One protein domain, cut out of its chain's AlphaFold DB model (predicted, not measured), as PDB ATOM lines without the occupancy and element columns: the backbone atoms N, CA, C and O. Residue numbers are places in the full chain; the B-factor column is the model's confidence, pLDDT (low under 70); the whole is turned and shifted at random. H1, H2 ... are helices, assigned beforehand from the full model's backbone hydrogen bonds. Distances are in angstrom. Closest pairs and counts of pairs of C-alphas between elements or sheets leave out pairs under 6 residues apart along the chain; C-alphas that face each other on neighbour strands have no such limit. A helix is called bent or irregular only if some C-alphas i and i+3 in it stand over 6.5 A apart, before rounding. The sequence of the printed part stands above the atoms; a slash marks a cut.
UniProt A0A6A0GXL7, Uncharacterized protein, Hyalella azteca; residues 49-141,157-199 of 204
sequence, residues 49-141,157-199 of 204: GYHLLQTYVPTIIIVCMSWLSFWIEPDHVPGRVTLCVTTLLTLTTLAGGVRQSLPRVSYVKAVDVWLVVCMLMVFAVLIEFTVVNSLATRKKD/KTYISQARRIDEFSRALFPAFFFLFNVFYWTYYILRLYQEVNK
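What this domain is: This is residues 49 to 141 and 157 to 199 of the 204 residues of an uncharacterized protein of Hyalella azteca (UniProt A0A6A0GXL7). Four long helices run side by side in a loose up-and-down bundle, each against the one before it, and make a rod. Seen along the rod they sit at the corners of a diamond, with H1 and H3 touching across its middle, H2 at one far corner and H4 at the other; the last part of H4, residues 190 to 198, sticks out with Lys 199, and so do residues 100 to 109, of which residue 100 is the last of H2 and the rest are the loop that leads to H3. The printed part has 136 residues with four named helices, in the order H1, H2, H3, H4, and no named strand; the class is all helix. The whole is loose, with a radius of gyration of the C-alphas of 18.0 A, and spans 64 by 28 by 25 A.

Where its parts are: H1, residues 49 to 71, begins at C-alpha 49 at (-34.022, 48.768, -7.417) and is 32.5 A long. H1 is neither bent nor irregular, but only just: C-alphas 54 and 57 are 6.3 A apart. H2, residues 74 to 100, is 39.0 A long; it is irregular, with C-alphas 75 and 78 8.9 A apart, and has a kink of 29 degrees near residue 81. H3, residues 110 to 139, starts at C-alpha 110 at (-47.994, 43.745, -3.358) and is 44.7 A long. H4, residues 157 to 198, is the longest at 61.7 A and ends at C-alpha 198 at (-50.825, 57.808, -16.868).

How they stand to each other: H1 and H3 are the hubs of the bundle, touching three helices each. They touch each other through residues 59 to 67 and 115 to 125 alone, closest at the C-alphas of Ser 66 and Val 122, 6.3 A, and run the same way at a shallow tilt of 12 degrees. H1 and H2 form a helical hairpin, with a shallow tilt of 18 degrees; their closest C-alphas, of Ser 66 and Cys 84, are 6.0 A apart. H2 and H3 form another, at 20 degrees, with the closest C-alphas, of Cys 84 and Leu 126, 6.2 A apart. H3 and H4 touch, opposite ways at a shallow tilt of 3 degrees, closest at the C-alphas of Val 132 and Ala 163, 6.0 A. H1 touches H4 with residues 64 to 71 alone, and H4 touches H1 with residues 167 to 175 alone; the closest C-alphas, of Phe 70 and Asp 167, are 6.3 A apart. H2 and H4 are apart. Of the O i to N i+4 pairs, 15 of 19 in H1, 20 of 23 in H2, 25 of 26 in H3 and 36 of 38 in H4 are within hydrogen-bond range.

The domain as a whole: The two C-alphas farthest apart, of Asp 141 and Lys 199, are 66.4 A apart. Residues 142 to 156 are not printed, and C-alphas 141 and 157 are 15.8 A apart across this cut. The link from H1 to H2 is tight and that from H2 to H3 short. The mean pLDDT of the printed part is 86.0, and it is under 70 at residues 73 to 76, 138 to 141 and 157 to 159.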
ATOM      1  N   GLY A  49     -35.181  49.645  -7.181       84.75
ATOM      2  CA  GLY A  49     -34.022  48.768  -7.417       84.75
ATOM      3  C   GLY A  49     -33.459  48.089  -6.164       84.75
ATOM      4  O   GLY A  49     -33.175  46.895  -6.184       84.75
ATOM      5  N   TYR A  50     -33.380  48.809  -5.044       86.50
ATOM      6  CA  TYR A  50     -32.885  48.252  -3.783       86.50
ATOM      7  C   TYR A  50     -33.785  47.125  -3.241       86.50
ATOM      8  O   TYR A  50     -33.305  46.042  -2.911       86.50
ATOM      9  N   HIS A  51     -35.106  47.335  -3.220       85.19
ATOM     10  CA  HIS A  51     -36.061  46.320  -2.760       85.19
ATOM     11  C   HIS A  51     -36.138  45.117  -3.712       85.19
ATOM     12  O   HIS A  51     -36.350  43.989  -3.268       85.19
ATOM     13  N   LEU A  52     -35.920  45.334  -5.012       85.88
ATOM     14  CA  LEU A  52     -35.816  44.262  -6.005       85.88
ATOM     15  C   LEU A  52     -34.634  43.333  -5.715       85.88
ATOM     16  O   LEU A  52     -34.805  42.117  -5.628       85.88
ATOM     17  N   LEU A  53     -33.450  43.905  -5.509       86.06
ATOM     18  CA  LEU A  53     -32.226  43.135  -5.299       86.06
ATOM     19  C   LEU A  53     -32.157  42.499  -3.905       86.06
ATOM     20  O   LEU A  53     -31.649  41.393  -3.771       86.06
ATOM     21  N   GLN A  54     -32.684  43.158  -2.870       85.50
ATOM     22  CA  GLN A  54     -32.580  42.658  -1.495       85.50
ATOM     23  C   GLN A  54     -33.740  41.747  -1.075       85.50
ATOM     24  O   GLN A  54     -33.569  40.915  -0.191       85.50
ATOM     25  N   THR A  55     -34.934  41.892  -1.658       89.75
ATOM     26  CA  THR A  55     -36.094  41.066  -1.281       89.75
ATOM     27  C   THR A  55     -36.424  40.042  -2.359       89.75
ATOM     28  O   THR A  55     -36.480  38.853  -2.060       89.75
ATOM     29  N   TYR A  56     -36.600  40.459  -3.615       91.44
ATOM     30  CA  TYR A  56     -37.057  39.542  -4.665       91.44
ATOM     31  C   TYR A  56     -35.965  38.549  -5.071       91.44
ATOM     32  O   TYR A  56     -36.204  37.345  -5.015       91.44
ATOM     33  N   VAL A  57     -34.750  39.007  -5.389       92.19
ATOM     34  CA  VAL A  57     -33.642  38.116  -5.798       92.19
ATOM     35  C   VAL A  57     -33.359  36.988  -4.789       92.19
ATOM     36  O   VAL A  57     -33.375  35.827  -5.206       92.19
ATOM     37  N   PRO A  58     -33.170  37.240  -3.478       92.44
ATOM     38  CA  PRO A  58     -32.929  36.152  -2.534       92.44
ATOM     39  C   PRO A  58     -34.132  35.221  -2.386       92.44
ATOM     40  O   PRO A  58     -33.934  34.016  -2.273       92.44
ATOM     41  N   THR A  59     -35.374  35.720  -2.450       92.69
ATOM     42  CA  THR A  59     -36.554  34.830  -2.427       92.69
ATOM     43  C   THR A  59     -36.621  33.923  -3.651       92.69
ATOM     44  O   THR A  59     -36.940  32.749  -3.499       92.69
ATOM     45  N   ILE A  60     -36.261  34.422  -4.839       92.62
ATOM     46  CA  ILE A  60     -36.191  33.619  -6.064       92.62
ATOM     47  C   ILE A  60     -35.132  32.524  -5.902       92.62
ATOM     48  O   ILE A  60     -35.433  31.363  -6.145       92.62
ATOM     49  N   ILE A  61     -33.927  32.864  -5.429       91.81
ATOM     50  CA  ILE A  61     -32.848  31.885  -5.211       91.81
ATOM     51  C   ILE A  61     -33.271  30.821  -4.190       91.81
ATOM     52  O   ILE A  61     -33.084  29.634  -4.436       91.81
ATOM     53  N   ILE A  62     -33.880  31.223  -3.071       92.50
ATOM     54  CA  ILE A  62     -34.381  30.307  -2.035       92.50
ATOM     55  C   ILE A  62     -35.410  29.330  -2.611       92.50
ATOM     56  O   ILE A  62     -35.353  28.126  -2.365       92.50
ATOM     57  N   VAL A  63     -36.343  29.852  -3.400       92.00
ATOM     58  CA  VAL A  63     -37.387  29.068  -4.049       92.00
ATOM     59  C   VAL A  63     -36.791  28.108  -5.088       92.00
ATOM     60  O   VAL A  63     -37.157  26.933  -5.105       92.00
ATOM     61  N   CYS A  64     -35.800  28.556  -5.865       89.31
ATOM     62  CA  CYS A  64     -35.039  27.700  -6.772       89.31
ATOM     63  C   CYS A  64     -34.342  26.557  -6.026       89.31
ATOM     64  O   CYS A  64     -34.464  25.397  -6.408       89.31
ATOM     65  N   MET A  65     -33.653  26.865  -4.927       87.56
ATOM     66  CA  MET A  65     -32.963  25.868  -4.103       87.56
ATOM     67  C   MET A  65     -33.926  24.822  -3.528       87.56
ATOM     68  O   MET A  65     -33.566  23.649  -3.425       87.56
ATOM     69  N   SER A  66     -35.157  25.220  -3.199       88.88
ATOM     70  CA  SER A  66     -36.179  24.316  -2.670       88.88
ATOM     71  C   SER A  66     -36.536  23.204  -3.664       88.88
ATOM     72  O   SER A  66     -36.465  22.028  -3.303       88.88
ATOM     73  N   TRP A  67     -36.830  23.521  -4.931       86.69
ATOM     74  CA  TRP A  67     -37.158  22.484  -5.923       86.69
ATOM     75  C   TRP A  67     -35.927  21.799  -6.528       86.69
ATOM     76  O   TRP A  67     -36.040  20.681  -7.022       86.69
ATOM     77  N   LEU A  68     -34.733  22.409  -6.490       82.50
ATOM     78  CA  LEU A  68     -33.503  21.723  -6.919       82.50
ATOM     79  C   LEU A  68     -33.210  20.498  -6.040       82.50
ATOM     80  O   LEU A  68     -32.591  19.540  -6.500       82.50
ATOM     81  N   SER A  69     -33.743  20.472  -4.813       81.25
ATOM     82  CA  SER A  69     -33.692  19.297  -3.944       81.25
ATOM     83  C   SER A  69     -34.377  18.050  -4.528       81.25
ATOM     84  O   SER A  69     -34.035  16.942  -4.126       81.25
ATOM     85  N   PHE A  70     -35.273  18.192  -5.517       79.31
ATOM     86  CA  PHE A  70     -35.873  17.063  -6.246       79.31
ATOM     87  C   PHE A  70     -34.885  16.328  -7.161       79.31
ATOM     88  O   PHE A  70     -35.164  15.212  -7.609       79.31
ATOM     89  N   TRP A  71     -33.755  16.956  -7.495       79.00
ATOM     90  CA  TRP A  71     -32.705  16.347  -8.314       79.00
ATOM     91  C   TRP A  71     -31.734  15.501  -7.481       79.00
ATOM     92  O   TRP A  71     -31.022  14.665  -8.029       79.00
ATOM     93  N   ILE A  72     -31.716  15.701  -6.161       73.88
ATOM     94  CA  ILE A  72     -30.846  14.967  -5.242       73.88
ATOM     95  C   ILE A  72     -31.417  13.568  -5.000       73.88
ATOM     96  O   ILE A  72     -32.600  13.394  -4.707       73.88
ATOM     97  N   GLU A  73     -30.545  12.571  -5.133       62.47
ATOM     98  CA  GLU A  73     -30.865  11.155  -4.989       62.47
ATOM     99  C   GLU A  73     -31.364  10.838  -3.557       62.47
ATOM    100  O   GLU A  73     -30.879  11.425  -2.582       62.47
ATOM    101  N   PRO A  74     -32.359   9.942  -3.394       61.22
ATOM    102  CA  PRO A  74     -33.110   9.769  -2.145       61.22
ATOM    103  C   PRO A  74     -32.316   9.200  -0.956       61.22
ATOM    104  O   PRO A  74     -32.879   9.069   0.129       61.22
ATOM    105  N   ASP A  75     -31.026   8.900  -1.106       61.53
ATOM    106  CA  ASP A  75     -30.196   8.328  -0.039       61.53
ATOM    107  C   ASP A  75     -29.781   9.355   1.039       61.53
ATOM    108  O   ASP A  75     -29.432   8.976   2.158       61.53
ATOM    109  N   HIS A  76     -29.926  10.662   0.773       69.06
ATOM    110  CA  HIS A  76     -29.615  11.748   1.720       69.06
ATOM    111  C   HIS A  76     -30.855  12.518   2.221       69.06
ATOM    112  O   HIS A  76     -30.863  13.750   2.317       69.06
ATOM    113  N   VAL A  77     -31.893  11.774   2.621       73.44
ATOM    114  CA  VAL A  77     -33.145  12.262   3.240       73.44
ATOM    115  C   VAL A  77     -32.964  13.394   4.280       73.44
ATOM    116  O   VAL A  77     -33.664  14.403   4.158       73.44
ATOM    117  N   PRO A  78     -32.054  13.309   5.283       78.31
ATOM    118  CA  PRO A  78     -31.959  14.338   6.325       78.31
ATOM    119  C   PRO A  78     -31.497  15.704   5.797       78.31
ATOM    120  O   PRO A  78     -31.987  16.729   6.264       78.31
ATOM    121  N   GLY A  79     -30.620  15.739   4.788       81.00
ATOM    122  CA  GLY A  79     -30.139  16.996   4.204       81.00
ATOM    123  C   GLY A  79     -31.252  17.762   3.488       81.00
ATOM    124  O   GLY A  79     -31.400  18.969   3.670       81.00
ATOM    125  N   ARG A  80     -32.102  17.051   2.738       82.12
ATOM    126  CA  ARG A  80     -33.223  17.645   1.993       82.12
ATOM    127  C   ARG A  80     -34.269  18.285   2.915       82.12
ATOM    128  O   ARG A  80     -34.744  19.382   2.616       82.12
ATOM    129  N   VAL A  81     -34.592  17.650   4.046       85.44
ATOM    130  CA  VAL A  81     -35.540  18.201   5.037       85.44
ATOM    131  C   VAL A  81     -35.011  19.482   5.646       85.44
ATOM    132  O   VAL A  81     -35.733  20.477   5.686       85.44
ATOM    133  N   THR A  82     -33.756  19.466   6.100       88.62
ATOM    134  CA  THR A  82     -33.138  20.637   6.716       88.62
ATOM    135  C   THR A  82     -33.123  21.806   5.744       88.62
ATOM    136  O   THR A  82     -33.545  22.891   6.123       88.62
ATOM    137  N   LEU A  83     -32.763  21.586   4.475       87.62
ATOM    138  CA  LEU A  83     -32.831  22.631   3.450       87.62
ATOM    139  C   LEU A  83     -34.252  23.201   3.316       87.62
ATOM    140  O   LEU A  83     -34.420  24.414   3.399       87.62
ATOM    141  N   CYS A  84     -35.288  22.362   3.205       87.62
ATOM    142  CA  CYS A  84     -36.674  22.834   3.081       87.62
ATOM    143  C   CYS A  84     -37.140  23.628   4.317       87.62
ATOM    144  O   CYS A  84     -37.697  24.720   4.190       87.62
ATOM    145  N   VAL A  85     -36.873  23.130   5.525       91.06
ATOM    146  CA  VAL A  85     -37.260  23.803   6.775       91.06
ATOM    147  C   VAL A  85     -36.491  25.112   6.963       91.06
ATOM    148  O   VAL A  85     -37.096  26.132   7.295       91.06
ATOM    149  N   THR A  86     -35.183  25.124   6.688       92.38
ATOM    150  CA  THR A  86     -34.371  26.344   6.723       92.38
ATOM    151  C   THR A  86     -34.906  27.366   5.728       92.38
ATOM    152  O   THR A  86     -35.096  28.513   6.110       92.38
ATOM    153  N   THR A  87     -35.255  26.967   4.498       92.25
ATOM    154  CA  THR A  87     -35.835  27.901   3.518       92.25
ATOM    155  C   THR A  87     -37.172  28.499   3.971       92.25
ATOM    156  O   THR A  87     -37.384  29.698   3.786       92.25
ATOM    157  N   LEU A  88     -38.044  27.725   4.633       93.19
ATOM    158  CA  LEU A  88     -39.294  28.239   5.216       93.19
ATOM    159  C   LEU A  88     -39.037  29.247   6.338       93.19
ATOM    160  O   LEU A  88     -39.679  30.303   6.384       93.19
ATOM    161  N   LEU A  89     -38.091  28.942   7.226       93.88
ATOM    162  CA  LEU A  89     -37.695  29.848   8.298       93.88
ATOM    163  C   LEU A  89     -37.121  31.143   7.717       93.88
ATOM    164  O   LEU A  89     -37.577  32.221   8.083       93.88
ATOM    165  N   THR A  90     -36.198  31.050   6.755       93.88
ATOM    166  CA  THR A  90     -35.592  32.211   6.094       93.88
ATOM    167  C   THR A  90     -36.641  33.089   5.412       93.88
ATOM    168  O   THR A  90     -36.594  34.310   5.570       93.88
ATOM    169  N   LEU A  91     -37.621  32.505   4.710       92.81
ATOM    170  CA  LEU A  91     -38.722  33.265   4.105       92.81
ATOM    171  C   LEU A  91     -39.594  33.957   5.159       92.81
ATOM    172  O   LEU A  91     -39.961  35.120   4.986       92.81
ATOM    173  N   THR A  92     -39.884  33.274   6.267       93.12
ATOM    174  CA  THR A  92     -40.662  33.842   7.378       93.12
ATOM    175  C   THR A  92     -39.916  35.008   8.035       93.12
ATOM    176  O   THR A  92     -40.500  36.068   8.267       93.12
ATOM    177  N   THR A  93     -38.612  34.856   8.277       93.94
ATOM    178  CA  THR A  93     -37.745  35.908   8.824       93.94
ATOM    179  C   THR A  93     -37.652  37.103   7.879       93.94
ATOM    180  O   THR A  93     -37.821  38.240   8.318       93.94
ATOM    181  N   LEU A  94     -37.447  36.870   6.579       92.19
ATOM    182  CA  LEU A  94     -37.387  37.936   5.580       92.19
ATOM    183  C   LEU A  94     -38.715  38.704   5.500       92.19
ATOM    184  O   LEU A  94     -38.713  39.934   5.471       92.19
ATOM    185  N   ALA A  95     -39.849  38.000   5.540       91.38
ATOM    186  CA  ALA A  95     -41.167  38.627   5.587       91.38
ATOM    187  C   ALA A  95     -41.356  39.486   6.849       91.38
ATOM    188  O   ALA A  95     -41.920  40.580   6.776       91.38
ATOM    189  N   GLY A  96     -40.851  39.023   7.996       91.38
ATOM    190  CA  GLY A  96     -40.804  39.800   9.234       91.38
ATOM    191  C   GLY A  96     -39.968  41.077   9.100       91.38
ATOM    192  O   GLY A  96     -40.453  42.155   9.441       91.38
ATOM    193  N   GLY A  97     -38.761  40.981   8.533       91.44
ATOM    194  CA  GLY A  97     -37.865  42.126   8.324       91.44
ATOM    195  C   GLY A  97     -38.452  43.195   7.396       91.44
ATOM    196  O   GLY A  97     -38.391  44.391   7.697       91.44
ATOM    197  N   VAL A  98     -39.115  42.778   6.310       89.81
ATOM    198  CA  VAL A  98     -39.858  43.698   5.433       89.81
ATOM    199  C   VAL A  98     -40.969  44.396   6.219       89.81
ATOM    200  O   VAL A  98     -41.084  45.613   6.164       89.81
ATOM    201  N   ARG A  99     -41.760  43.664   7.012       88.50
ATOM    202  CA  ARG A  99     -42.871  44.248   7.786       88.50
ATOM    203  C   ARG A  99     -42.424  45.204   8.890       88.50
ATOM    204  O   ARG A  99     -43.178  46.114   9.200       88.50
ATOM    205  N   GLN A 100     -41.238  45.018   9.468       90.44
ATOM    206  CA  GLN A 100     -40.677  45.929  10.476       90.44
ATOM    207  C   GLN A 100     -40.162  47.238   9.873       90.44
ATOM    208  O   GLN A 100     -40.208  48.279  10.521       90.44
ATOM    209  N   SER A 101     -39.707  47.193   8.620       86.88
ATOM    210  CA  SER A 101     -39.212  48.370   7.896       86.88
ATOM    211  C   SER A 101     -40.344  49.269   7.375       86.88
ATOM    212  O   SER A 101     -40.085  50.338   6.823       86.88
ATOM    213  N   LEU A 102     -41.602  48.832   7.510       86.81
ATOM    214  CA  LEU A 102     -42.790  49.533   7.039       86.81
ATOM    215  C   LEU A 102     -43.780  49.774   8.190       86.81
ATOM    216  O   LEU A 102     -43.902  48.942   9.089       86.81
ATOM    217  N   PRO A 103     -44.559  50.869   8.155       88.25
ATOM    218  CA  PRO A 103     -45.661  51.039   9.089       88.25
ATOM    219  C   PRO A 103     -46.683  49.908   8.910       88.25
ATOM    220  O   PRO A 103     -47.033  49.517   7.792       88.25
ATOM    221  N   ARG A 104     -47.183  49.387  10.033       86.31
ATOM    222  CA  ARG A 104     -48.231  48.362  10.050       86.31
ATOM    223  C   ARG A 104     -49.527  48.922   9.464       86.31
ATOM    224  O   ARG A 104     -50.125  49.842  10.012       86.31
ATOM    225  N   VAL A 105     -49.955  48.339   8.351       90.06
ATOM    226  CA  VAL A 105     -51.198  48.668   7.644       90.06
ATOM    227  C   VAL A 105     -52.053  47.409   7.520       90.06
ATOM    228  O   VAL A 105     -51.512  46.310   7.411       90.06
ATOM    229  N   SER A 106     -53.379  47.559   7.562       91.12
ATOM    230  CA  SER A 106     -54.338  46.441   7.578       91.12
ATOM    231  C   SER A 106     -54.630  45.839   6.201       91.12
ATOM    232  O   SER A 106     -55.169  44.740   6.116       91.12
ATOM    233  N   TYR A 107     -54.296  46.542   5.118       90.06
ATOM    234  CA  TYR A 107     -54.527  46.065   3.757       90.06
ATOM    235  C   TYR A 107     -53.357  45.237   3.222       90.06
ATOM    236  O   TYR A 107     -52.198  45.405   3.609       90.06
ATOM    237  N   VAL A 108     -53.677  44.369   2.263       90.50
ATOM    238  CA  VAL A 108     -52.702  43.536   1.555       90.50
ATOM    239  C   VAL A 108     -51.828  44.409   0.654       90.50
ATOM    240  O   VAL A 108     -52.340  45.168  -0.176       90.50
ATOM    241  N   LYS A 109     -50.507  44.287   0.807       91.50
ATOM    242  CA  LYS A 109     -49.502  44.951  -0.035       91.50
ATOM    243  C   LYS A 109     -49.022  44.008  -1.139       91.50
ATOM    244  O   LYS A 109     -49.022  42.792  -0.953       91.50
ATOM    245  N   ALA A 110     -48.538  44.550  -2.256       91.56
ATOM    246  CA  ALA A 110     -47.994  43.745  -3.358       91.56
ATOM    247  C   ALA A 110     -46.856  42.803  -2.917       91.56
ATOM    248  O   ALA A 110     -46.819  41.639  -3.322       91.56
ATOM    249  N   VAL A 111     -45.969  43.277  -2.036       91.44
ATOM    250  CA  VAL A 111     -44.895  42.456  -1.455       91.44
ATOM    251  C   VAL A 111     -45.416  41.317  -0.566       91.44
ATOM    252  O   VAL A 111     -44.823  40.242  -0.545       91.44
ATOM    253  N   ASP A 112     -46.544  41.505   0.134       91.69
ATOM    254  CA  ASP A 112     -47.120  40.447   0.976       91.69
ATOM    255  C   ASP A 112     -47.652  39.297   0.111       91.69
ATOM    256  O   ASP A 112     -47.453  38.137   0.458       91.69
ATOM    257  N   VAL A 113     -48.274  39.610  -1.035       93.25
ATOM    258  CA  VAL A 113     -48.749  38.598  -1.998       93.25
ATOM    259  C   VAL A 113     -47.584  37.749  -2.503       93.25
ATOM    260  O   VAL A 113     -47.678  36.524  -2.501       93.25
ATOM    261  N   TRP A 114     -46.472  38.387  -2.881       93.75
ATOM    262  CA  TRP A 114     -45.262  37.691  -3.319       93.75
ATOM    263  C   TRP A 114     -44.738  36.725  -2.251       93.75
ATOM    264  O   TRP A 114     -44.581  35.532  -2.504       93.75
ATOM    265  N   LEU A 115     -44.529  37.230  -1.032       92.88
ATOM    266  CA  LEU A 115     -43.967  36.448   0.069       92.88
ATOM    267  C   LEU A 115     -44.869  35.275   0.476       92.88
ATOM    268  O   LEU A 115     -44.362  34.184   0.733       92.88
ATOM    269  N   VAL A 116     -46.192  35.469   0.499       93.25
ATOM    270  CA  VAL A 116     -47.152  34.396   0.805       93.25
ATOM    271  C   VAL A 116     -47.120  33.309  -0.268       93.25
ATOM    272  O   VAL A 116     -47.066  32.131   0.076       93.25
ATOM    273  N   VAL A 117     -47.095  33.670  -1.555       94.12
ATOM    274  CA  VAL A 117     -47.034  32.676  -2.639       94.12
ATOM    275  C   VAL A 117     -45.722  31.889  -2.598       94.12
ATOM    276  O   VAL A 117     -45.748  30.661  -2.684       94.12
ATOM    277  N   CYS A 118     -44.581  32.554  -2.388       93.69
ATOM    278  CA  CYS A 118     -43.298  31.870  -2.216       93.69
ATOM    279  C   CYS A 118     -43.313  30.910  -1.015       93.69
ATOM    280  O   CYS A 118     -42.845  29.779  -1.128       93.69
ATOM    281  N   MET A 119     -43.889  31.326   0.118       92.69
ATOM    282  CA  MET A 119     -44.002  30.489   1.315       92.69
ATOM    283  C   MET A 119     -44.884  29.256   1.076       92.69
ATOM    284  O   MET A 119     -44.494  28.148   1.444       92.69
ATOM    285  N   LEU A 120     -46.037  29.424   0.421       93.81
ATOM    286  CA  LEU A 120     -46.927  28.316   0.060       93.81
ATOM    287  C   LEU A 120     -46.243  27.317  -0.874       93.81
ATOM    288  O   LEU A 120     -46.420  26.110  -0.721       93.81
ATOM    289  N   MET A 121     -45.434  27.800  -1.815       92.12
ATOM    290  CA  MET A 121     -44.751  26.922  -2.755       92.12
ATOM    291  C   MET A 121     -43.640  26.104  -2.091       92.12
ATOM    292  O   MET A 121     -43.562  24.900  -2.315       92.12
ATOM    293  N   VAL A 122     -42.833  26.708  -1.214       92.94
ATOM    294  CA  VAL A 122     -41.837  25.957  -0.424       92.94
ATOM    295  C   VAL A 122     -42.525  24.964   0.521       92.94
ATOM    296  O   VAL A 122     -42.055  23.842   0.707       92.94
ATOM    297  N   PHE A 123     -43.681  25.325   1.082       93.00
ATOM    298  CA  PHE A 123     -44.475  24.402   1.888       93.00
ATOM    299  C   PHE A 123     -45.005  23.215   1.064       93.00
ATOM    300  O   PHE A 123     -44.968  22.078   1.531       93.00
ATOM    301  N   ALA A 124     -45.421  23.441  -0.184       92.81
ATOM    302  CA  ALA A 124     -45.818  22.370  -1.098       92.81
ATOM    303  C   ALA A 124     -44.651  21.422  -1.440       92.81
ATOM    304  O   ALA A 124     -44.862  20.211  -1.504       92.81
ATOM    305  N   VAL A 125     -43.419  21.934  -1.570       91.25
ATOM    306  CA  VAL A 125     -42.204  21.104  -1.714       91.25
ATOM    307  C   VAL A 125     -41.983  20.219  -0.482       91.25
ATOM    308  O   VAL A 125     -41.643  19.043  -0.614       91.25
ATOM    309  N   LEU A 126     -42.213  20.752   0.724       90.25
ATOM    310  CA  LEU A 126     -42.116  19.974   1.961       90.25
ATOM    311  C   LEU A 126     -43.189  18.874   2.022       90.25
ATOM    312  O   LEU A 126     -42.881  17.743   2.397       90.25
ATOM    313  N   ILE A 127     -44.429  19.178   1.622       91.19
ATOM    314  CA  ILE A 127     -45.506  18.182   1.536       91.19
ATOM    315  C   ILE A 127     -45.120  17.068   0.563       91.19
ATOM    316  O   ILE A 127     -45.197  15.898   0.932       91.19
ATOM    317  N   GLU A 128     -44.657  17.409  -0.639       89.62
ATOM    318  CA  GLU A 128     -44.206  16.437  -1.639       89.62
ATOM    319  C   GLU A 128     -43.143  15.498  -1.059       89.62
ATOM    320  O   GLU A 128     -43.312  14.277  -1.080       89.62
ATOM    321  N   PHE A 129     -42.133  16.073  -0.402       86.06
ATOM    322  CA  PHE A 129     -41.084  15.306   0.252       86.06
ATOM    323  C   PHE A 129     -41.651  14.348   1.312       86.06
ATOM    324  O   PHE A 129     -41.295  13.167   1.347       86.06
ATOM    325  N   THR A 130     -42.540  14.831   2.186       87.75
ATOM    326  CA  THR A 130     -43.142  13.982   3.226       87.75
ATOM    327  C   THR A 130     -43.986  12.856   2.635       87.75
ATOM    328  O   THR A 130     -43.924  11.729   3.130       87.75
ATOM    329  N   VAL A 131     -44.717  13.116   1.547       88.25
ATOM    330  CA  VAL A 131     -45.483  12.104   0.816       88.25
ATOM    331  C   VAL A 131     -44.541  11.045   0.242       88.25
ATOM    332  O   VAL A 131     -44.720   9.865   0.549       88.25
ATOM    333  N   VAL A 132     -43.491  11.433  -0.488       84.56
ATOM    334  CA  VAL A 132     -42.499  10.503  -1.059       84.56
ATOM    335  C   VAL A 132     -41.823   9.668   0.035       84.56
ATOM    336  O   VAL A 132     -41.779   8.437  -0.059       84.56
ATOM    337  N   ASN A 133     -41.385  10.307   1.124       83.25
ATOM    338  CA  ASN A 133     -40.728   9.636   2.246       83.25
ATOM    339  C   ASN A 133     -41.672   8.690   3.012       83.25
ATOM    340  O   ASN A 133     -41.267   7.606   3.442       83.25
ATOM    341  N   SER A 134     -42.949   9.050   3.163       82.31
ATOM    342  CA  SER A 134     -43.948   8.178   3.794       82.31
ATOM    343  C   SER A 134     -44.251   6.943   2.942       82.31
ATOM    344  O   SER A 134     -44.340   5.834   3.475       82.31
ATOM    345  N   LEU A 135     -44.335   7.101   1.617       81.50
ATOM    346  CA  LEU A 135     -44.509   5.996   0.677       81.50
ATOM    347  C   LEU A 135     -43.271   5.080   0.664       81.50
ATOM    348  O   LEU A 135     -43.425   3.863   0.558       81.50
ATOM    349  N   ALA A 136     -42.070   5.647   0.840       76.06
ATOM    350  CA  ALA A 136     -40.813   4.904   0.994       76.06
ATOM    351  C   ALA A 136     -40.762   4.098   2.281       76.06
ATOM    352  O   ALA A 136     -40.490   2.896   2.263       76.06
ATOM    353  N   THR A 137     -41.093   4.739   3.397       74.75
ATOM    354  CA  THR A 137     -41.030   4.122   4.720       74.75
ATOM    355  C   THR A 137     -42.086   3.031   4.883       74.75
ATOM    356  O   THR A 137     -41.767   1.958   5.386       74.75
ATOM    357  N   ARG A 138     -43.318   3.232   4.380       69.56
ATOM    358  CA  ARG A 138     -44.385   2.210   4.442       69.56
ATOM    359  C   ARG A 138     -44.013   0.890   3.770       69.56
ATOM    360  O   ARG A 138     -44.607  -0.131   4.095       69.56
ATOM    361  N   LYS A 139     -43.068   0.897   2.829       61.12
ATOM    362  CA  LYS A 139     -42.645  -0.310   2.105       61.12
ATOM    363  C   LYS A 139     -41.276  -0.839   2.533       61.12
ATOM    364  O   LYS A 139     -40.920  -1.943   2.132       61.12
ATOM    365  N   LYS A 140     -40.548  -0.110   3.387       60.34
ATOM    366  CA  LYS A 140     -39.291  -0.534   4.026       60.34
ATOM    367  C   LYS A 140     -39.557  -1.207   5.385       60.34
ATOM    368  O   LYS A 140     -38.817  -0.974   6.335       60.34
ATOM    369  N   ASP A 141     -40.627  -2.001   5.504       59.75
ATOM    370  CA  ASP A 141     -40.934  -2.742   6.735       59.75
ATOM    371  C   ASP A 141     -39.813  -3.774   7.002       59.75
ATOM    372  O   ASP A 141     -39.620  -4.694   6.194       59.75
ATOM    373  N   LYS A 157     -40.580  -3.396  -7.964       65.00
ATOM    374  CA  LYS A 157     -40.273  -2.449  -9.058       65.00
ATOM    375  C   LYS A 157     -41.376  -1.396  -9.251       65.00
ATOM    376  O   LYS A 157     -41.078  -0.239  -9.542       65.00
ATOM    377  N   THR A 158     -42.635  -1.765  -9.003       66.38
ATOM    378  CA  THR A 158     -43.808  -0.882  -9.095       66.38
ATOM    379  C   THR A 158     -43.739   0.297  -8.120       66.38
ATOM    380  O   THR A 158     -44.148   1.406  -8.453       66.38
ATOM    381  N   TYR A 159     -43.186   0.105  -6.920       65.62
ATOM    382  CA  TYR A 159     -43.062   1.182  -5.937       65.62
ATOM    383  C   TYR A 159     -42.014   2.223  -6.345       65.62
ATOM    384  O   TYR A 159     -42.295   3.419  -6.315       65.62
ATOM    385  N   ILE A 160     -40.843   1.755  -6.782       71.12
ATOM    386  CA  ILE A 160     -39.758   2.621  -7.258       71.12
ATOM    387  C   ILE A 160     -40.256   3.465  -8.441       71.12
ATOM    388  O   ILE A 160     -39.969   4.656  -8.509       71.12
ATOM    389  N   SER A 161     -41.085   2.889  -9.322       72.56
ATOM    390  CA  SER A 161     -41.704   3.640 -10.421       72.56
ATOM    391  C   SER A 161     -42.759   4.662  -9.979       72.56
ATOM    392  O   SER A 161     -42.903   5.692 -10.629       72.56
ATOM    393  N   GLN A 162     -43.489   4.413  -8.883       77.44
ATOM    394  CA  GLN A 162     -44.485   5.356  -8.356       77.44
ATOM    395  C   GLN A 162     -43.823   6.563  -7.688       77.44
ATOM    396  O   GLN A 162     -44.200   7.687  -7.995       77.44
ATOM    397  N   ALA A 163     -42.820   6.342  -6.829       74.50
ATOM    398  CA  ALA A 163     -42.059   7.429  -6.210       74.50
ATOM    399  C   ALA A 163     -41.348   8.282  -7.276       74.50
ATOM    400  O   ALA A 163     -41.509   9.498  -7.297       74.50
ATOM    401  N   ARG A 164     -40.693   7.631  -8.249       76.81
ATOM    402  CA  ARG A 164     -40.009   8.318  -9.352       76.81
ATOM    403  C   ARG A 164     -40.960   9.147 -10.219       76.81
ATOM    404  O   ARG A 164     -40.599  10.252 -10.594       76.81
ATOM    405  N   ARG A 165     -42.175   8.658 -10.499       81.62
ATOM    406  CA  ARG A 165     -43.191   9.419 -11.251       81.62
ATOM    407  C   ARG A 165     -43.615  10.707 -10.548       81.62
ATOM    408  O   ARG A 165     -43.891  11.692 -11.227       81.62
ATOM    409  N   ILE A 166     -43.700  10.686  -9.218       83.44
ATOM    410  CA  ILE A 166     -44.070  11.865  -8.427       83.44
ATOM    411  C   ILE A 166     -42.946  12.902  -8.508       83.44
ATOM    412  O   ILE A 166     -43.213  14.035  -8.902       83.44
ATOM    413  N   ASP A 167     -41.695  12.496  -8.262       82.81
ATOM    414  CA  ASP A 167     -40.535  13.388  -8.392       82.81
ATOM    415  C   ASP A 167     -40.424  13.960  -9.823       82.81
ATOM    416  O   ASP A 167     -40.143  15.140 -10.019       82.81
ATOM    417  N   GLU A 168     -40.681  13.141 -10.845       84.06
ATOM    418  CA  GLU A 168     -40.587  13.519 -12.261       84.06
ATOM    419  C   GLU A 168     -41.653  14.539 -12.682       84.06
ATOM    420  O   GLU A 168     -41.348  15.492 -13.399       84.06
ATOM    421  N   PHE A 169     -42.879  14.409 -12.170       87.31
ATOM    422  CA  PHE A 169     -43.930  15.403 -12.388       87.31
ATOM    423  C   PHE A 169     -43.640  16.712 -11.639       87.31
ATOM    424  O   PHE A 169     -43.752  17.800 -12.213       87.31
ATOM    425  N   SER A 170     -43.195  16.618 -10.382       88.44
ATOM    426  CA  SER A 170     -42.818  17.763  -9.546       88.44
ATOM    427  C   SER A 170     -41.699  18.600 -10.182       88.44
ATOM    428  O   SER A 170     -41.773  19.831 -10.191       88.44
ATOM    429  N   ARG A 171     -40.701  17.954 -10.799       88.25
ATOM    430  CA  ARG A 171     -39.570  18.625 -11.473       88.25
ATOM    431  C   ARG A 171     -39.987  19.585 -12.585       88.25
ATOM    432  O   ARG A 171     -39.283  20.563 -12.811       88.25
ATOM    433  N   ALA A 172     -41.104  19.331 -13.264       87.81
ATOM    434  CA  ALA A 172     -41.624  20.224 -14.297       87.81
ATOM    435  C   ALA A 172     -42.686  21.189 -13.749       87.81
ATOM    436  O   ALA A 172     -42.673  22.375 -14.082       87.81
ATOM    437  N   LEU A 173     -43.585  20.703 -12.885       91.00
ATOM    438  CA  LEU A 173     -44.730  21.475 -12.401       91.00
ATOM    439  C   LEU A 173     -44.311  22.685 -11.559       91.00
ATOM    440  O   LEU A 173     -44.828  23.781 -11.773       91.00
ATOM    441  N   PHE A 174     -43.381  22.506 -10.614       91.12
ATOM    442  CA  PHE A 174     -42.989  23.581  -9.697       91.12
ATOM    443  C   PHE A 174     -42.277  24.740 -10.418       91.12
ATOM    444  O   PHE A 174     -42.716  25.884 -10.256       91.12
ATOM    445  N   PRO A 175     -41.256  24.501 -11.267       90.88
ATOM    446  CA  PRO A 175     -40.646  25.572 -12.054       90.88
ATOM    447  C   PRO A 175     -41.619  26.223 -13.042       90.88
ATOM    448  O   PRO A 175     -41.606  27.445 -13.184       90.88
ATOM    449  N   ALA A 176     -42.494  25.443 -13.691       92.00
ATOM    450  CA  ALA A 176     -43.496  25.988 -14.605       92.00
ATOM    451  C   ALA A 176     -44.478  26.916 -13.877       92.00
ATOM    452  O   ALA A 176     -44.729  28.033 -14.334       92.00
ATOM    453  N   PHE A 177     -44.986  26.498 -12.714       93.25
ATOM    454  CA  PHE A 177     -45.864  27.323 -11.889       93.25
ATOM    455  C   PHE A 177     -45.168  28.609 -11.432       93.25
ATOM    456  O   PHE A 177     -45.749  29.689 -11.525       93.25
ATOM    457  N   PHE A 178     -43.909  28.522 -10.995       93.06
ATOM    458  CA  PHE A 178     -43.153  29.701 -10.585       93.06
ATOM    459  C   PHE A 178     -42.906  30.673 -11.734       93.06
ATOM    460  O   PHE A 178     -43.030  31.885 -11.552       93.06
ATOM    461  N   PHE A 179     -42.569  30.165 -12.918       93.31
ATOM    462  CA  PHE A 179     -42.366  30.995 -14.096       93.31
ATOM    463  C   PHE A 179     -43.660  31.708 -14.499       93.31
ATOM    464  O   PHE A 179     -43.658  32.928 -14.663       93.31
ATOM    465  N   LEU A 180     -44.780  30.977 -14.565       95.00
ATOM    466  CA  LEU A 180     -46.097  31.561 -14.826       95.00
ATOM    467  C   LEU A 180     -46.436  32.630 -13.786       95.00
ATOM    468  O   LEU A 180     -46.795  33.747 -14.149       95.00
ATOM    469  N   PHE A 181     -46.258  32.322 -12.500       94.69
ATOM    470  CA  PHE A 181     -46.481  33.274 -11.419       94.69
ATOM    471  C   PHE A 181     -45.628  34.535 -11.580       94.69
ATOM    472  O   PHE A 181     -46.166  35.630 -11.460       94.69
ATOM    473  N   ASN A 182     -44.339  34.409 -11.904       93.00
ATOM    474  CA  ASN A 182     -43.472  35.560 -12.151       93.00
ATOM    475  C   ASN A 182     -44.003  36.413 -13.302       93.00
ATOM    476  O   ASN A 182     -44.194  37.615 -13.128       93.00
ATOM    477  N   VAL A 183     -44.288  35.808 -14.456       94.44
ATOM    478  CA  VAL A 183     -44.792  36.535 -15.626       94.44
ATOM    479  C   VAL A 183     -46.085  37.275 -15.285       94.44
ATOM    480  O   VAL A 183     -46.179  38.480 -15.527       94.44
ATOM    481  N   PHE A 184     -47.055  36.604 -14.660       95.38
ATOM    482  CA  PHE A 184     -48.316  37.235 -14.265       95.38
ATOM    483  C   PHE A 184     -48.128  38.324 -13.208       95.38
ATOM    484  O   PHE A 184     -48.685  39.411 -13.354       95.38
ATOM    485  N   TYR A 185     -47.333  38.062 -12.170       93.56
ATOM    486  CA  TYR A 185     -47.073  38.998 -11.078       93.56
ATOM    487  C   TYR A 185     -46.438  40.287 -11.605       93.56
ATOM    488  O   TYR A 185     -46.994  41.373 -11.431       93.56
ATOM    489  N   TRP A 186     -45.306  40.171 -12.305       92.31
ATOM    490  CA  TRP A 186     -44.579  41.319 -12.841       92.31
ATOM    491  C   TRP A 186     -45.432  42.107 -13.830       92.31
ATOM    492  O   TRP A 186     -45.543  43.325 -13.699       92.31
ATOM    493  N   THR A 187     -46.096  41.421 -14.763       92.38
ATOM    494  CA  THR A 187     -46.944  42.080 -15.766       92.38
ATOM    495  C   THR A 187     -48.096  42.831 -15.106       92.38
ATOM    496  O   THR A 187     -48.324  43.997 -15.421       92.38
ATOM    497  N   TYR A 188     -48.791  42.210 -14.149       93.69
ATOM    498  CA  TYR A 188     -49.910  42.837 -13.450       93.69
ATOM    499  C   TYR A 188     -49.477  44.090 -12.679       93.69
ATOM    500  O   TYR A 188     -50.084  45.150 -12.845       93.69
ATOM    501  N   TYR A 189     -48.427  44.007 -11.857       90.38
ATOM    502  CA  TYR A 189     -48.009  45.136 -11.020       90.38
ATOM    503  C   TYR A 189     -47.347  46.265 -11.816       90.38
ATOM    504  O   TYR A 189     -47.596  47.433 -11.514       90.38
ATOM    505  N   ILE A 190     -46.576  45.952 -12.864       88.94
ATOM    506  CA  ILE A 190     -46.011  46.969 -13.764       88.94
ATOM    507  C   ILE A 190     -47.122  47.660 -14.557       88.94
ATOM    508  O   ILE A 190     -47.137  48.887 -14.630       88.94
ATOM    509  N   LEU A 191     -48.079  46.904 -15.105       90.12
ATOM    510  CA  LEU A 191     -49.199  47.480 -15.849       90.12
ATOM    511  C   LEU A 191     -50.068  48.364 -14.952       90.12
ATOM    512  O   LEU A 191     -50.463  49.458 -15.354       90.12
ATOM    513  N   ARG A 192     -50.331  47.931 -13.713       88.69
ATOM    514  CA  ARG A 192     -51.028  48.753 -12.718       88.69
ATOM    515  C   ARG A 192     -50.262  50.035 -12.405       88.69
ATOM    516  O   ARG A 192     -50.880  51.093 -12.398       88.69
ATOM    517  N   LEU A 193     -48.942  49.974 -12.214       85.69
ATOM    518  CA  LEU A 193     -48.122  51.172 -12.004       85.69
ATOM    519  C   LEU A 193     -48.188  52.112 -13.213       85.69
ATOM    520  O   LEU A 193     -48.358  53.315 -13.040       85.69
ATOM    521  N   TYR A 194     -48.097  51.575 -14.430       85.25
ATOM    522  CA  TYR A 194     -48.185  52.365 -15.657       85.25
ATOM    523  C   TYR A 194     -49.534  53.090 -15.777       85.25
ATOM    524  O   TYR A 194     -49.578  54.278 -16.088       85.25
ATOM    525  N   GLN A 195     -50.636  52.409 -15.450       85.88
ATOM    526  CA  GLN A 195     -51.965  53.021 -15.406       85.88
ATOM    527  C   GLN A 195     -52.068  54.133 -14.354       85.88
ATOM    528  O   GLN A 195     -52.677  55.161 -14.632       85.88
ATOM    529  N   GLU A 196     -51.491  53.950 -13.164       79.88
ATOM    530  CA  GLU A 196     -51.501  54.973 -12.107       79.88
ATOM    531  C   GLU A 196     -50.709  56.227 -12.503       79.88
ATOM    532  O   GLU A 196     -51.166  57.341 -12.258       79.88
ATOM    533  N   VAL A 197     -49.566  56.062 -13.176       78.88
ATOM    534  CA  VAL A 197     -48.761  57.186 -13.684       78.88
ATOM    535  C   VAL A 197     -49.476  57.917 -14.824       78.88
ATOM    536  O   VAL A 197     -49.493  59.144 -14.855       78.88
ATOM    537  N   ASN A 198     -50.118  57.190 -15.742       80.12
ATOM    538  CA  ASN A 198     -50.825  57.808 -16.868       80.12
ATOM    539  C   ASN A 198     -52.143  58.487 -16.462       80.12
ATOM    540  O   ASN A 198     -52.620  59.370 -17.170       80.12
ATOM    541  N   LYS A 199     -52.747  58.092 -15.335       73.31
ATOM    542  CA  LYS A 199     -53.973  58.708 -14.803       73.31
ATOM    543  C   LYS A 199     -53.757  60.072 -14.161       73.31
ATOM    544  O   LYS A 199     -54.744  60.755 -13.903       73.31
TER     545      LYS A 199